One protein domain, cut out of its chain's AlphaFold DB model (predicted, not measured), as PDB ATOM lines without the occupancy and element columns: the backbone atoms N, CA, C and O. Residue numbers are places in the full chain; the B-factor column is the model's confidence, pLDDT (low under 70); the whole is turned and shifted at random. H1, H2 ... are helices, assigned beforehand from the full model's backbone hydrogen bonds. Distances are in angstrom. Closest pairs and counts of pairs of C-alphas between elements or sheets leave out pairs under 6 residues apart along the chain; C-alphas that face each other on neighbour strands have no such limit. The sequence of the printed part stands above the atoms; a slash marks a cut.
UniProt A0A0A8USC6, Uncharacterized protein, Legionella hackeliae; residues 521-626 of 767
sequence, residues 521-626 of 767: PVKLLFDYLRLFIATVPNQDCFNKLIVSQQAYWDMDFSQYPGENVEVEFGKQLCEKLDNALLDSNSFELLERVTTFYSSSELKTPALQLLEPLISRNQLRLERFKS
ATOM      1  N   PRO A 521     -41.574 -21.843 -22.428       79.31
ATOM      2  CA  PRO A 521     -42.774 -21.811 -23.271       79.31
ATOM      3  C   PRO A 521     -42.695 -20.833 -24.450       79.31
ATOM      4  O   PRO A 521     -43.020 -21.192 -25.578       79.31
ATOM      5  N   VAL A 522     -42.197 -19.615 -24.228       82.19
ATOM      6  CA  VAL A 522     -42.034 -18.596 -25.286       82.19
ATOM      7  C   VAL A 522     -41.030 -19.016 -26.372       82.19
ATOM      8  O   VAL A 522     -41.239 -18.745 -27.557       82.19
ATOM      9  N   LYS A 523     -39.944 -19.714 -26.012       82.62
ATOM     10  CA  LYS A 523     -38.953 -20.179 -26.992       82.62
ATOM     11  C   LYS A 523     -39.539 -21.281 -27.873       82.62
ATOM     12  O   LYS A 523     -39.420 -21.207 -29.099       82.62
ATOM     13  N   LEU A 524     -40.222 -22.240 -27.248       82.50
ATOM     14  CA  LEU A 524     -40.972 -23.284 -27.944       82.50
ATOM     15  C   LEU A 524     -42.057 -22.676 -28.842       82.50
ATOM     16  O   LEU A 524     -42.215 -23.099 -29.986       82.50
ATOM     17  N   LEU A 525     -42.749 -21.632 -28.373       84.00
ATOM     18  CA  LEU A 525     -43.739 -20.893 -29.154       84.00
ATOM     19  C   LEU A 525     -43.140 -20.321 -30.444       84.00
ATOM     20  O   LEU A 525     -43.754 -20.449 -31.499       84.00
ATOM     21  N   PHE A 526     -41.943 -19.732 -30.405       85.38
ATOM     22  CA  PHE A 526     -41.294 -19.247 -31.627       85.38
ATOM     23  C   PHE A 526     -40.978 -20.359 -32.622       85.38
ATOM     24  O   PHE A 526     -41.113 -20.157 -33.831       85.38
ATOM     25  N   ASP A 527     -40.591 -21.534 -32.135       83.62
ATOM     26  CA  ASP A 527     -40.335 -22.682 -32.998       83.62
ATOM     27  C   ASP A 527     -41.646 -23.209 -33.615       83.62
ATOM     28  O   ASP A 527     -41.691 -23.464 -34.821       83.62
ATOM     29  N   TYR A 528     -42.755 -23.219 -32.863       84.38
ATOM     30  CA  TYR A 528     -44.093 -23.495 -33.408       84.38
ATOM     31  C   TYR A 528     -44.562 -22.446 -34.420       84.38
ATOM     32  O   TYR A 528     -45.096 -22.802 -35.471       84.38
ATOM     33  N   LEU A 529     -44.348 -21.157 -34.146       84.81
ATOM     34  CA  LEU A 529     -44.723 -20.073 -35.053       84.81
ATOM     35  C   LEU A 529     -43.953 -20.163 -36.373       84.81
ATOM     36  O   LEU A 529     -44.536 -19.935 -37.426       84.81
ATOM     37  N   ARG A 530     -42.677 -20.560 -36.353       86.94
ATOM     38  CA  ARG A 530     -41.902 -20.808 -37.580       86.94
ATOM     39  C   ARG A 530     -42.445 -21.983 -38.381       86.94
ATOM     40  O   ARG A 530     -42.568 -21.868 -39.599       86.94
ATOM     41  N   LEU A 531     -42.799 -23.082 -37.711       85.62
ATOM     42  CA  LEU A 531     -43.448 -24.224 -38.361       85.62
ATOM     43  C   LEU A 531     -44.775 -23.807 -39.003       85.62
ATOM     44  O   LEU A 531     -45.026 -24.153 -40.153       85.62
ATOM     45  N   PHE A 532     -45.586 -23.009 -38.304       84.69
ATOM     46  CA  PHE A 532     -46.822 -22.451 -38.850       84.69
ATOM     47  C   PHE A 532     -46.560 -21.566 -40.073       84.69
ATOM     48  O   PHE A 532     -47.153 -21.783 -41.129       84.69
ATOM     49  N   ILE A 533     -45.640 -20.604 -39.966       85.06
ATOM     50  CA  ILE A 533     -45.322 -19.662 -41.048       85.06
ATOM     51  C   ILE A 533     -44.827 -20.396 -42.292       85.06
ATOM     52  O   ILE A 533     -45.207 -20.021 -43.398       85.06
ATOM     53  N   ALA A 534     -44.070 -21.484 -42.136       84.56
ATOM     54  CA  ALA A 534     -43.623 -22.308 -43.257       84.56
ATOM     55  C   ALA A 534     -44.784 -22.896 -44.089       84.56
ATOM     56  O   ALA A 534     -44.588 -23.234 -45.257       84.56
ATOM     57  N   THR A 535     -45.999 -22.984 -43.532       82.12
ATOM     58  CA  THR A 535     -47.205 -23.475 -44.230       82.12
ATOM     59  C   THR A 535     -48.034 -22.371 -44.898       82.12
ATOM     60  O   THR A 535     -49.010 -22.660 -45.592       82.12
ATOM     61  N   VAL A 536     -47.672 -21.103 -44.697       82.00
ATOM     62  CA  VAL A 536     -48.473 -19.928 -45.061       82.00
ATOM     63  C   VAL A 536     -47.932 -19.243 -46.332       82.00
ATOM     64  O   VAL A 536     -46.717 -19.136 -46.489       82.00
ATOM     65  N   PRO A 537     -48.787 -18.752 -47.253       72.50
ATOM     66  CA  PRO A 537     -48.372 -17.832 -48.320       72.50
ATOM     67  C   PRO A 537     -47.985 -16.441 -47.767       72.50
ATOM     68  O   PRO A 537     -48.587 -15.967 -46.810       72.50
ATOM     69  N   ASN A 538     -47.011 -15.754 -48.385       76.19
ATOM     70  CA  ASN A 538     -46.439 -14.462 -47.932       76.19
ATOM     71  C   ASN A 538     -45.674 -14.514 -46.587       76.19
ATOM     72  O   ASN A 538     -45.873 -13.687 -45.696       76.19
ATOM     73  N   GLN A 539     -44.749 -15.470 -46.460       84.12
ATOM     74  CA  GLN A 539     -43.980 -15.741 -45.233       84.12
ATOM     75  C   GLN A 539     -43.096 -14.577 -44.764       84.12
ATOM     76  O   GLN A 539     -42.849 -14.446 -43.568       84.12
ATOM     77  N   ASP A 540     -42.636 -13.712 -45.670       83.38
ATOM     78  CA  ASP A 540     -41.642 -12.675 -45.367       83.38
ATOM     79  C   ASP A 540     -42.084 -11.686 -44.284       83.38
ATOM     80  O   ASP A 540     -41.271 -11.273 -43.453       83.38
ATOM     81  N   CYS A 541     -43.365 -11.304 -44.269       82.19
ATOM     82  CA  CYS A 541     -43.895 -10.371 -43.274       82.19
ATOM     83  C   CYS A 541     -43.868 -10.993 -41.870       82.19
ATOM     84  O   CYS A 541     -43.335 -10.405 -40.925       82.19
ATOM     85  N   PHE A 542     -44.355 -12.229 -41.755       85.06
ATOM     86  CA  PHE A 542     -44.369 -12.958 -40.492       85.06
ATOM     87  C   PHE A 542     -42.964 -13.346 -40.034       85.06
ATOM     88  O   PHE A 542     -42.652 -13.190 -38.859       85.06
ATOM     89  N   ASN A 543     -42.082 -13.766 -40.943       85.31
ATOM     90  CA  ASN A 543     -40.690 -14.080 -40.619       85.31
ATOM     91  C   ASN A 543     -39.962 -12.866 -40.033       85.31
ATOM     92  O   ASN A 543     -39.304 -12.993 -39.003       85.31
ATOM     93  N   LYS A 544     -40.120 -11.675 -40.626       87.81
ATOM     94  CA  LYS A 544     -39.542 -10.436 -40.076       87.81
ATOM     95  C   LYS A 544     -40.079 -10.128 -38.680       87.81
ATOM     96  O   LYS A 544     -39.296  -9.800 -37.788       87.81
ATOM     97  N   LEU A 545     -41.391 -10.268 -38.475       88.12
ATOM     98  CA  LEU A 545     -42.003 -10.066 -37.164       88.12
ATOM     99  C   LEU A 545     -41.446 -11.061 -36.139       88.12
ATOM    100  O   LEU A 545     -40.946 -10.630 -35.105       88.12
ATOM    101  N   ILE A 546     -41.462 -12.362 -36.436       88.75
ATOM    102  CA  ILE A 546     -40.970 -13.410 -35.535       88.75
ATOM    103  C   ILE A 546     -39.497 -13.220 -35.197       88.75
ATOM    104  O   ILE A 546     -39.148 -13.260 -34.024       88.75
ATOM    105  N   VAL A 547     -38.643 -12.941 -36.185       85.81
ATOM    106  CA  VAL A 547     -37.221 -12.665 -35.938       85.81
ATOM    107  C   VAL A 547     -37.054 -11.452 -35.021       85.81
ATOM    108  O   VAL A 547     -36.275 -11.512 -34.073       85.81
ATOM    109  N   SER A 548     -37.817 -10.374 -35.242       85.56
ATOM    110  CA  SER A 548     -37.747  -9.179 -34.388       85.56
ATOM    111  C   SER A 548     -38.233  -9.432 -32.956       85.56
ATOM    112  O   SER A 548     -37.621  -8.948 -32.008       85.56
ATOM    113  N   GLN A 549     -39.322 -10.189 -32.784       88.94
ATOM    114  CA  GLN A 549     -39.897 -10.468 -31.468       88.94
ATOM    115  C   GLN A 549     -39.068 -11.493 -30.704       88.94
ATOM    116  O   GLN A 549     -38.938 -11.378 -29.491       88.94
ATOM    117  N   GLN A 550     -38.453 -12.445 -31.402       86.12
ATOM    118  CA  GLN A 550     -37.516 -13.362 -30.779       86.12
ATOM    119  C   GLN A 550     -36.242 -12.637 -30.343       86.12
ATOM    120  O   GLN A 550     -35.800 -12.846 -29.226       86.12
ATOM    121  N   ALA A 551     -35.688 -11.741 -31.164       79.88
ATOM    122  CA  ALA A 551     -34.542 -10.931 -30.750       79.88
ATOM    123  C   ALA A 551     -34.867 -10.059 -29.522       79.88
ATOM    124  O   ALA A 551     -34.030  -9.907 -28.635       79.88
ATOM    125  N   TYR A 552     -36.091  -9.522 -29.451       81.81
ATOM    126  CA  TYR A 552     -36.576  -8.804 -28.274       81.81
ATOM    127  C   TYR A 552     -36.667  -9.724 -27.045       81.81
ATOM    128  O   TYR A 552     -36.137  -9.379 -25.996       81.81
ATOM    129  N   TRP A 553     -37.262 -10.914 -27.181       83.06
ATOM    130  CA  TRP A 553     -37.354 -11.903 -26.101       83.06
ATOM    131  C   TRP A 553     -35.983 -12.377 -25.606       83.06
ATOM    132  O   TRP A 553     -35.741 -12.423 -24.405       83.06
ATOM    133  N   ASP A 554     -35.065 -12.680 -26.524       75.81
ATOM    134  CA  ASP A 554     -33.704 -13.123 -26.209       75.81
ATOM    135  C   ASP A 554     -32.937 -12.052 -25.400       75.81
ATOM    136  O   ASP A 554     -32.074 -12.387 -24.585       75.81
ATOM    137  N   MET A 555     -33.268 -10.770 -25.599       71.06
ATOM    138  CA  MET A 555     -32.729  -9.645 -24.834       71.06
ATOM    139  C   MET A 555     -33.432  -9.480 -23.475       71.06
ATOM    140  O   MET A 555     -32.754  -9.340 -22.459       71.06
ATOM    141  N   ASP A 556     -34.764  -9.533 -23.432       70.00
ATOM    142  CA  ASP A 556     -35.568  -9.235 -22.234       70.00
ATOM    143  C   ASP A 556     -35.554 -10.384 -21.203       70.00
ATOM    144  O   ASP A 556     -35.439 -10.154 -19.997       70.00
ATOM    145  N   PHE A 557     -35.534 -11.643 -21.664       67.94
ATOM    146  CA  PHE A 557     -35.420 -12.828 -20.799       67.94
ATOM    147  C   PHE A 557     -34.147 -12.806 -19.945       67.94
ATOM    148  O   PHE A 557     -34.127 -13.301 -18.819       67.94
ATOM    149  N   SER A 558     -33.073 -12.202 -20.467       60.31
ATOM    150  CA  SER A 558     -31.819 -12.060 -19.723       60.31
ATOM    151  C   SER A 558     -31.924 -11.092 -18.538       60.31
ATOM    152  O   SER A 558     -31.123 -11.194 -17.610       60.31
ATOM    153  N   GLN A 559     -32.915 -10.193 -18.539       59.31
ATOM    154  CA  GLN A 559     -33.063  -9.138 -17.537       59.31
ATOM    155  C   GLN A 559     -34.141  -9.456 -16.488       59.31
ATOM    156  O   GLN A 559     -33.953  -9.105 -15.322       59.31
ATOM    157  N   TYR A 560     -35.231 -10.152 -16.849       59.84
ATOM    158  CA  TYR A 560     -36.367 -10.383 -15.938       59.84
ATOM    159  C   TYR A 560     -37.093 -11.729 -16.175       59.84
ATOM    160  O   TYR A 560     -38.084 -11.775 -16.899       59.84
ATOM    161  N   PRO A 561     -36.688 -12.836 -15.522       57.41
ATOM    162  CA  PRO A 561     -37.330 -14.149 -15.679       57.41
ATOM    163  C   PRO A 561     -38.575 -14.329 -14.780       57.41
ATOM    164  O   PRO A 561     -38.715 -15.337 -14.094       57.41
ATOM    165  N   GLY A 562     -39.457 -13.329 -14.700       66.06
ATOM    166  CA  GLY A 562     -40.666 -13.399 -13.866       66.06
ATOM    167  C   GLY A 562     -41.893 -13.889 -14.636       66.06
ATOM    168  O   GLY A 562     -42.077 -13.493 -15.783       66.06
ATOM    169  N   GLU A 563     -42.791 -14.640 -13.983       58.56
ATOM    170  CA  GLU A 563     -44.048 -15.155 -14.576       58.56
ATOM    171  C   GLU A 563     -44.892 -14.061 -15.270       58.56
ATOM    172  O   GLU A 563     -45.529 -14.301 -16.293       58.56
ATOM    173  N   ASN A 564     -44.851 -12.820 -14.770       70.81
ATOM    174  CA  ASN A 564     -45.576 -11.693 -15.371       70.81
ATOM    175  C   ASN A 564     -45.006 -11.243 -16.728       70.81
ATOM    176  O   ASN A 564     -45.739 -10.675 -17.537       70.81
ATOM    177  N   VAL A 565     -43.717 -11.484 -16.985       76.19
ATOM    178  CA  VAL A 565     -43.056 -11.097 -18.241       76.19
ATOM    179  C   VAL A 565     -43.527 -11.993 -19.380       76.19
ATOM    180  O   VAL A 565     -43.752 -11.505 -20.484       76.19
ATOM    181  N   GLU A 566     -43.766 -13.278 -19.112       77.56
ATOM    182  CA  GLU A 566     -44.281 -14.218 -20.112       77.56
ATOM    183  C   GLU A 566     -45.678 -13.831 -20.596       77.56
ATOM    184  O   GLU A 566     -45.941 -13.807 -21.799       77.56
ATOM    185  N   VAL A 567     -46.565 -13.495 -19.656       79.50
ATOM    186  CA  VAL A 567     -47.954 -13.121 -19.948       79.50
ATOM    187  C   VAL A 567     -48.006 -11.808 -20.726       79.50
ATOM    188  O   VAL A 567     -48.702 -11.716 -21.741       79.50
ATOM    189  N   GLU A 568     -47.247 -10.802 -20.290       81.75
ATOM    190  CA  GLU A 568     -47.214  -9.498 -20.953       81.75
ATOM    191  C   GLU A 568     -46.565  -9.589 -22.342       81.75
ATOM    192  O   GLU A 568     -47.098  -9.052 -23.317       81.75
ATOM    193  N   PHE A 569     -45.471 -10.347 -22.476       85.69
ATOM    194  CA  PHE A 569     -44.852 -10.608 -23.772       85.69
ATOM    195  C   PHE A 569     -45.796 -11.370 -24.708       85.69
ATOM    196  O   PHE A 569     -45.972 -10.980 -25.864       85.69
ATOM    197  N   GLY A 570     -46.451 -12.423 -24.210       85.31
ATOM    198  CA  GLY A 570     -47.437 -13.202 -24.957       85.31
ATOM    199  C   GLY A 570     -48.586 -12.335 -25.472       85.31
ATOM    200  O   GLY A 570     -48.975 -12.447 -26.638       85.31
ATOM    201  N   LYS A 571     -49.071 -11.394 -24.654       85.00
ATOM    202  CA  LYS A 571     -50.096 -10.418 -25.045       85.00
ATOM    203  C   LYS A 571     -49.616  -9.496 -26.169       85.00
ATOM    204  O   LYS A 571     -50.307  -9.370 -27.182       85.00
ATOM    205  N   GLN A 572     -48.429  -8.902 -26.039       87.06
ATOM    206  CA  GLN A 572     -47.862  -8.025 -27.071       87.06
ATOM    207  C   GLN A 572     -47.588  -8.774 -28.380       87.06
ATOM    208  O   GLN A 572     -47.864  -8.264 -29.470       87.06
ATOM    209  N   LEU A 573     -47.075 -10.004 -28.289       88.69
ATOM    210  CA  LEU A 573     -46.866 -10.873 -29.441       88.69
ATOM    211  C   LEU A 573     -48.201 -11.199 -30.122       88.69
ATOM    212  O   LEU A 573     -48.299 -11.078 -31.342       88.69
ATOM    213  N   CYS A 574     -49.239 -11.533 -29.350       88.94
ATOM    214  CA  CYS A 574     -50.590 -11.751 -29.863       88.94
ATOM    215  C   CYS A 574     -51.138 -10.529 -30.595       88.94
ATOM    216  O   CYS A 574     -51.727 -10.681 -31.657       88.94
ATOM    217  N   GLU A 575     -50.980  -9.323 -30.051       88.56
ATOM    218  CA  GLU A 575     -51.428  -8.086 -30.704       88.56
ATOM    219  C   GLU A 575     -50.699  -7.837 -32.028       88.56
ATOM    220  O   GLU A 575     -51.336  -7.550 -33.043       88.56
ATOM    221  N   LYS A 576     -49.373  -8.005 -32.058       89.25
ATOM    222  CA  LYS A 576     -48.589  -7.830 -33.289       89.25
ATOM    223  C   LYS A 576     -48.919  -8.886 -34.343       89.25
ATOM    224  O   LYS A 576     -49.009  -8.550 -35.522       89.25
ATOM    225  N   LEU A 577     -49.113 -10.138 -33.929       89.50
ATOM    226  CA  LEU A 577     -49.549 -11.217 -34.817       89.50
ATOM    227  C   LEU A 577     -50.965 -10.969 -35.345       89.50
ATOM    228  O   LEU A 577     -51.201 -11.197 -36.526       89.50
ATOM    229  N   ASP A 578     -51.876 -10.465 -34.509       89.50
ATOM    230  CA  ASP A 578     -53.241 -10.120 -34.918       89.50
ATOM    231  C   ASP A 578     -53.240  -9.064 -36.026       89.50
ATOM    232  O   ASP A 578     -53.847  -9.247 -37.081       89.50
ATOM    233  N   ASN A 579     -52.475  -7.991 -35.823       88.56
ATOM    234  CA  ASN A 579     -52.331  -6.931 -36.814       88.56
ATOM    235  C   ASN A 579     -51.710  -7.466 -38.112       88.56
ATOM    236  O   ASN A 579     -52.250  -7.227 -39.187       88.56
ATOM    237  N   ALA A 580     -50.642  -8.267 -38.021       88.56
ATOM    238  CA  ALA A 580     -50.011  -8.873 -39.195       88.56
ATOM    239  C   ALA A 580     -50.963  -9.809 -39.968       88.56
ATOM    240  O   ALA A 580     -50.938  -9.838 -41.201       88.56
ATOM    241  N   LEU A 581     -51.828 -10.550 -39.266       88.81
ATOM    242  CA  LEU A 581     -52.852 -11.397 -39.882       88.81
ATOM    243  C   LEU A 581     -53.886 -10.577 -40.646       88.81
ATOM    244  O   LEU A 581     -54.192 -10.906 -41.792       88.81
ATOM    245  N   LEU A 582     -54.388  -9.494 -40.063       88.44
ATOM    246  CA  LEU A 582     -55.376  -8.638 -40.720       88.44
ATOM    247  C   LEU A 582     -54.763  -7.841 -41.881       88.44
ATOM    248  O   LEU A 582     -55.369  -7.728 -42.949       88.44
ATOM    249  N   ASP A 583     -53.528  -7.363 -41.729       87.00
ATOM    250  CA  ASP A 583     -52.798  -6.635 -42.771       87.00
ATOM    251  C   ASP A 583     -52.456  -7.512 -43.978       87.00
ATOM    252  O   ASP A 583     -52.380  -7.007 -45.102       87.00
ATOM    253  N   SER A 584     -52.342  -8.832 -43.784       86.75
ATOM    254  CA  SER A 584     -52.178  -9.790 -44.885       86.75
ATOM    255  C   SER A 584     -53.365  -9.797 -45.859       86.75
ATOM    256  O   SER A 584     -53.213 -10.216 -47.006       86.75
ATOM    257  N   ASN A 585     -54.537  -9.304 -45.430       84.38
ATOM    258  CA  ASN A 585     -55.798  -9.316 -46.179       84.38
ATOM    259  C   ASN A 585     -56.205 -10.704 -46.693       84.38
ATOM    260  O   ASN A 585     -56.854 -10.809 -47.731       84.38
ATOM    261  N   SER A 586     -55.814 -11.768 -45.990       87.19
ATOM    262  CA  SER A 586     -56.109 -13.143 -46.381       87.19
ATOM    263  C   SER A 586     -57.069 -13.788 -45.393       87.19
ATOM    264  O   SER A 586     -56.714 -14.085 -44.252       87.19
ATOM    265  N   PHE A 587     -58.295 -14.044 -45.845       87.31
ATOM    266  CA  PHE A 587     -59.285 -14.759 -45.042       87.31
ATOM    267  C   PHE A 587     -58.867 -16.214 -44.791       87.31
ATOM    268  O   PHE A 587     -59.043 -16.730 -43.690       87.31
ATOM    269  N   GLU A 588     -58.231 -16.845 -45.782       87.75
ATOM    270  CA  GLU A 588     -57.676 -18.196 -45.656       87.75
ATOM    271  C   GLU A 588     -56.655 -18.280 -44.512       87.75
ATOM    272  O   GLU A 588     -56.581 -19.293 -43.816       87.75
ATOM    273  N   LEU A 589     -55.898 -17.206 -44.255       86.25
ATOM    274  CA  LEU A 589     -54.978 -17.175 -43.121       86.25
ATOM    275  C   LEU A 589     -55.686 -17.149 -41.770       86.25
ATOM    276  O   LEU A 589     -55.228 -17.825 -40.850       86.25
ATOM    277  N   LEU A 590     -56.822 -16.461 -41.654       86.19
ATOM    278  CA  LEU A 590     -57.630 -16.492 -40.431       86.19
ATOM    279  C   LEU A 590     -58.171 -17.904 -40.151       86.19
ATOM    280  O   LEU A 590     -58.154 -18.364 -39.004       86.19
ATOM    281  N   GLU A 591     -58.597 -18.616 -41.197       87.44
ATOM    282  CA  GLU A 591     -59.032 -20.015 -41.096       87.44
ATOM    283  C   GLU A 591     -57.866 -20.929 -40.697       87.44
ATOM    284  O   GLU A 591     -57.964 -21.654 -39.706       87.44
ATOM    285  N   ARG A 592     -56.728 -20.836 -41.397       87.69
ATOM    286  CA  ARG A 592     -55.545 -21.673 -41.144       87.69
ATOM    287  C   ARG A 592     -54.968 -21.489 -39.745       87.69
ATOM    288  O   ARG A 592     -54.587 -22.486 -39.147       87.69
ATOM    289  N   VAL A 593     -54.927 -20.270 -39.197       86.88
ATOM    290  CA  VAL A 593     -54.484 -20.031 -37.806       86.88
ATOM    291  C   VAL A 593     -55.361 -20.796 -36.814       86.88
ATOM    292  O   VAL A 593     -54.860 -21.445 -35.896       86.88
ATOM    293  N   THR A 594     -56.676 -20.763 -37.027       84.75
ATOM    294  CA  THR A 594     -57.649 -21.425 -36.150       84.75
ATOM    295  C   THR A 594     -57.572 -22.946 -36.280       84.75
ATOM    296  O   THR A 594     -57.614 -23.663 -35.277       84.75
ATOM    297  N   THR A 595     -57.411 -23.458 -37.503       85.12
ATOM    298  CA  THR A 595     -57.238 -24.892 -37.764       85.12
ATOM    299  C   THR A 595     -55.909 -25.404 -37.227       85.12
ATOM    300  O   THR A 595     -55.901 -26.444 -36.581       85.12
ATOM    301  N   PHE A 596     -54.809 -24.667 -37.417       83.75
ATOM    302  CA  PHE A 596     -53.481 -25.026 -36.915       83.75
ATOM    303  C   PHE A 596     -53.512 -25.243 -35.400       83.75
ATOM    304  O   PHE A 596     -53.130 -26.314 -34.931       83.75
ATOM    305  N   TYR A 597     -54.092 -24.295 -34.660       81.12
ATOM    306  CA  TYR A 597     -54.264 -24.405 -33.210       81.12
ATOM    307  C   TYR A 597     -55.184 -25.562 -32.791       81.12
ATOM    308  O   TYR A 597     -54.941 -26.235 -31.794       81.12
ATOM    309  N   SER A 598     -56.247 -25.817 -33.558       79.12
ATOM    310  CA  SER A 598     -57.202 -26.893 -33.251       79.12
ATOM    311  C   SER A 598     -56.649 -28.286 -33.585       79.12
ATOM    312  O   SER A 598     -57.072 -29.271 -32.988       79.12
ATOM    313  N   SER A 599     -55.720 -28.368 -34.544       74.12
ATOM    314  CA  SER A 599     -55.080 -29.606 -35.009       74.12
ATOM    315  C   SER A 599     -53.837 -29.994 -34.212       74.12
ATOM    316  O   SER A 599     -53.407 -31.143 -34.273       74.12
ATOM    317  N   SER A 600     -53.240 -29.056 -33.472       67.62
ATOM    318  CA  SER A 600     -52.085 -29.365 -32.644       67.62
ATOM    319  C   SER A 600     -52.534 -30.186 -31.435       67.62
ATOM    320  O   SER A 600     -53.137 -29.650 -30.507       67.62
ATOM    321  N   GLU A 601     -52.188 -31.475 -31.403       57.62
ATOM    322  CA  GLU A 601     -52.366 -32.370 -30.239       57.62
ATOM    323  C   GLU A 601     -51.653 -31.859 -28.967       57.62
ATOM    324  O   GLU A 601     -51.848 -32.359 -27.860       57.62
ATOM    325  N   LEU A 602     -50.832 -30.825 -29.113       55.12
ATOM    326  CA  LEU A 602     -49.967 -30.254 -28.103       55.12
ATOM    327  C   LEU A 602     -50.591 -28.980 -27.530       55.12
ATOM    328  O   LEU A 602     -50.178 -27.885 -27.889       55.12
ATOM    329  N   LYS A 603     -51.537 -29.100 -26.587       63.59
ATOM    330  CA  LYS A 603     -51.912 -27.993 -25.678       63.59
ATOM    331  C   LYS A 603     -50.762 -27.689 -24.707       63.59
ATOM    332  O   LYS A 603     -50.880 -27.882 -23.500       63.59
ATOM    333  N   THR A 604     -49.609 -27.302 -25.238       74.56
ATOM    334  CA  THR A 604     -48.446 -26.935 -24.435       74.56
ATOM    335  C   THR A 604     -48.667 -25.551 -23.821       74.56
ATOM    336  O   THR A 604     -49.374 -24.728 -24.411       74.56
ATOM    337  N   PRO A 605     -48.036 -25.247 -22.673       75.94
ATOM    338  CA  PRO A 605     -48.042 -23.899 -22.098       75.94
ATOM    339  C   PRO A 605     -47.633 -22.815 -23.110       75.94
ATOM    340  O   PRO A 605     -48.144 -21.702 -23.084       75.94
ATOM    341  N   ALA A 606     -46.780 -23.169 -24.078       77.06
ATOM    342  CA  ALA A 606     -46.381 -22.307 -25.187       77.06
ATOM    343  C   ALA A 606     -47.567 -21.827 -26.045       77.06
ATOM    344  O   ALA A 606     -47.623 -20.657 -26.413       77.06
ATOM    345  N   LEU A 607     -48.523 -22.708 -26.359       78.50
ATOM    346  CA  LEU A 607     -49.687 -22.356 -27.178       78.50
ATOM    347  C   LEU A 607     -50.766 -21.603 -26.393       78.50
ATOM    348  O   LEU A 607     -51.503 -20.829 -26.999       78.50
ATOM    349  N   GLN A 608     -50.828 -21.757 -25.065       82.88
ATOM    350  CA  GLN A 608     -51.740 -20.971 -24.217       82.88
ATOM    351  C   GLN A 608     -51.468 -19.465 -24.339       82.88
ATOM    352  O   GLN A 608     -52.397 -18.662 -24.309       82.88
ATOM    353  N   LEU A 609     -50.218 -19.073 -24.599       83.69
ATOM    354  CA  LEU A 609     -49.858 -17.677 -24.857       83.69
ATOM    355  C   LEU A 609     -50.516 -17.105 -26.123       83.69
ATOM    356  O   LEU A 609     -50.642 -15.888 -26.224       83.69
ATOM    357  N   LEU A 610     -50.945 -17.948 -27.072       86.69
ATOM    358  CA  LEU A 610     -51.683 -17.535 -28.271       86.69
ATOM    359  C   LEU A 610     -53.204 -17.574 -28.100       86.69
ATOM    360  O   LEU A 610     -53.917 -17.115 -28.993       86.69
ATOM    361  N   GLU A 611     -53.725 -18.083 -26.983       85.69
ATOM    362  CA  GLU A 611     -55.167 -18.232 -26.763       85.69
ATOM    363  C   GLU A 611     -55.953 -16.930 -27.018       85.69
ATOM    364  O   GLU A 611     -56.926 -16.981 -27.772       85.69
ATOM    365  N   PRO A 612     -55.503 -15.735 -26.574       88.38
ATOM    366  CA  PRO A 612     -56.207 -14.487 -26.871       88.38
ATOM    367  C   PRO A 612     -56.294 -14.159 -28.368       88.38
ATOM    368  O   PRO A 612     -57.255 -13.529 -28.814       88.38
ATOM    369  N   LEU A 613     -55.283 -14.527 -29.160       89.56
ATOM    370  CA  LEU A 613     -55.306 -14.364 -30.615       89.56
ATOM    371  C   LEU A 613     -56.286 -15.356 -31.252       89.56
ATOM    372  O   LEU A 613     -57.086 -14.981 -32.110       89.56
ATOM    373  N   ILE A 614     -56.246 -16.611 -30.808       87.94
ATOM    374  CA  ILE A 614     -57.103 -17.674 -31.333       87.94
ATOM    375  C   ILE A 614     -58.572 -17.404 -31.025       87.94
ATOM    376  O   ILE A 614     -59.388 -17.450 -31.942       87.94
ATOM    377  N   SER A 615     -58.917 -17.052 -29.784       87.19
ATOM    378  CA  SER A 615     -60.294 -16.727 -29.402       87.19
ATOM    379  C   SER A 615     -60.836 -15.547 -30.212       87.19
ATOM    380  O   SER A 615     -61.968 -15.594 -30.691       87.19
ATOM    381  N   ARG A 616     -60.017 -14.507 -30.450       89.25
ATOM    382  CA  ARG A 616     -60.394 -13.388 -31.332       89.25
ATOM    383  C   ARG A 616     -60.677 -13.859 -32.757       89.25
ATOM    384  O   ARG A 616     -61.696 -13.476 -33.329       89.25
ATOM    385  N   ASN A 617     -59.817 -14.703 -33.325       88.75
ATOM    386  CA  ASN A 617     -60.011 -15.230 -34.675       88.75
ATOM    387  C   ASN A 617     -61.216 -16.170 -34.789       88.75
ATOM    388  O   ASN A 617     -61.964 -16.061 -35.757       88.75
ATOM    389  N   GLN A 618     -61.475 -17.021 -33.796       88.88
ATOM    390  CA  GLN A 618     -62.680 -17.856 -33.749       88.88
ATOM    391  C   GLN A 618     -63.946 -16.997 -33.771       88.88
ATOM    392  O   GLN A 618     -64.802 -17.200 -34.630       88.88
ATOM    393  N   LEU A 619     -64.010 -15.964 -32.925       87.88
ATOM    394  CA  LEU A 619     -65.125 -15.013 -32.911       87.88
ATOM    395  C   LEU A 619     -65.282 -14.276 -34.250       87.88
ATOM    396  O   LEU A 619     -66.403 -13.997 -34.672       87.88
ATOM    397  N   ARG A 620     -64.184 -13.946 -34.945       90.12
ATOM    398  CA  ARG A 620     -64.244 -13.374 -36.304       90.12
ATOM    399  C   ARG A 620     -64.836 -14.360 -37.303       90.12
ATOM    400  O   ARG A 620     -65.723 -13.986 -38.061       90.12
ATOM    401  N   LEU A 621     -64.393 -15.613 -37.293       89.88
ATOM    402  CA  LEU A 621     -64.910 -16.641 -38.198       89.88
ATOM    403  C   LEU A 621     -66.388 -16.956 -37.921       89.88
ATOM    404  O   LEU A 621     -67.159 -17.152 -38.859       89.88
ATOM    405  N   GLU A 622     -66.811 -16.959 -36.658       89.31
ATOM    406  CA  GLU A 622     -68.219 -17.101 -36.275       89.31
ATOM    407  C   GLU A 622     -69.057 -15.905 -36.728       89.31
ATOM    408  O   GLU A 622     -70.122 -16.093 -37.324       89.31
ATOM    409  N   ARG A 623     -68.562 -14.674 -36.530       88.06
ATOM    410  CA  ARG A 623     -69.217 -13.458 -37.037       88.06
ATOM    411  C   ARG A 623     -69.314 -13.455 -38.555       88.06
ATOM    412  O   ARG A 623     -70.357 -13.089 -39.078       88.06
ATOM    413  N   PHE A 624     -68.282 -13.907 -39.266       90.00
ATOM    414  CA  PHE A 624     -68.336 -14.078 -40.716       90.00
ATOM    415  C   PHE A 624     -69.433 -15.067 -41.118       90.00
ATOM    416  O   PHE A 624     -70.261 -14.752 -41.972       90.00
ATOM    417  N   LYS A 625     -69.475 -16.249 -40.490       89.38
ATOM    418  CA  LYS A 625     -70.455 -17.304 -40.799       89.38
ATOM    419  C   LYS A 625     -71.896 -16.879 -40.517       89.38
ATOM    420  O   LYS A 625     -72.767 -17.193 -41.313       89.38
ATOM    421  N   SER A 626     -72.122 -16.157 -39.421       85.25
ATOM    422  CA  SER A 626     -73.445 -15.680 -38.984       85.25
ATOM    423  C   SER A 626     -73.855 -14.327 -39.578       85.25
ATOM    424  O   SER A 626     -74.917 -13.801 -39.253       85.25
TER     425      SER A 626
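AT A GLANCE: This is residues 521 to 626 of the 767 residues of an uncharacterized protein of Legionella hackeliae (UniProt A0A0A8USC6). H1, H2 and H3 fold back and forth as a three-helix bundle, their centres making a triangle, with H1 and H3 less close to each other than each is to H2. H4 and H6 pack together at a steep angle beside it, H6 also packing on H3, while the short H5 packs on the first residues of H1. The printed part has 106 residues with six named helices, in the order H1 to H6, and no named strand; its class is all helix. It is compact, with a radius of gyration of the C-alphas of 13.7 A, yet elongated, spanning 45 by 26 by 23 A.

HOW THE PARTS SIT: Start at H1, residues 521 to 534, and go on to H2, residues 539 to 556. They form a helical hairpin and touch, the closest C-alphas being those of Ile 533 and Gln 539, 5.9 A apart, at a shallow tilt of 13 degrees, opposite ways. H3, residues 563 to 583, forms a second helical hairpin with H2: they touch, closest at the C-alphas of Phe 542 and Ala 580, 7.1 A apart, with a shallow tilt of 17 degrees. H1 and H3 are close but not clearly touching; their closest C-alphas, those of Val 522 and Glu 566, are 7.1 A apart. Next look at H4, residues 587 to 599, which is close to but not clearly touching H1, the closest C-alphas being those of Phe 532 and Phe 596 at 7.4 A. H5, residues 605 to 608, touches H1 at residues 521 to 525 alone, closest at the C-alphas of Pro 521 and Ala 606, 4.1 A apart. H6, residues 611 to 625, touches H4 at a steep tilt of 54 degrees, opposite ways, with the C-alphas of Thr 594 and Ile 614 closest at 6.1 A. With residues 612 to 613 alone H6 touches residues 571 to 578 of H3, the closest C-alphas being those of Cys 574 and Leu 613 at 5.4 A, with a shallow tilt of 31 degrees. H6 is apart from H1 and H2. Every O i to N i+4 pair is within hydrogen-bond range in H1, H2, H4 and H6, and 16 of 17 are in H3; H5 is too short for such a pair.

IN THESE COORDINATES: Find C-alpha 521 at (-42.774, -21.811, -23.271); from there H1 runs 20.0 A to C-alpha 534. H2 covers 25.3 A, and H3, the longest helix with 21 residues, runs 30.7 A to C-alpha 583 at (-52.798, -6.635, -42.771). H4 measures 18.4 A, and H6 runs 20.8 A to C-alpha 625 at (-70.455, -17.304, -40.799).

THE WHOLE: The two C-alphas farthest apart are those of Gln 559 and Ser 626, at 46.2 A. The printed part has no cut and no long link; residues 558 to 564 stand free. The mean pLDDT of the printed part is 82.0, and the model's confidence is under 70 at residues 557 to 563 and 600 to 603.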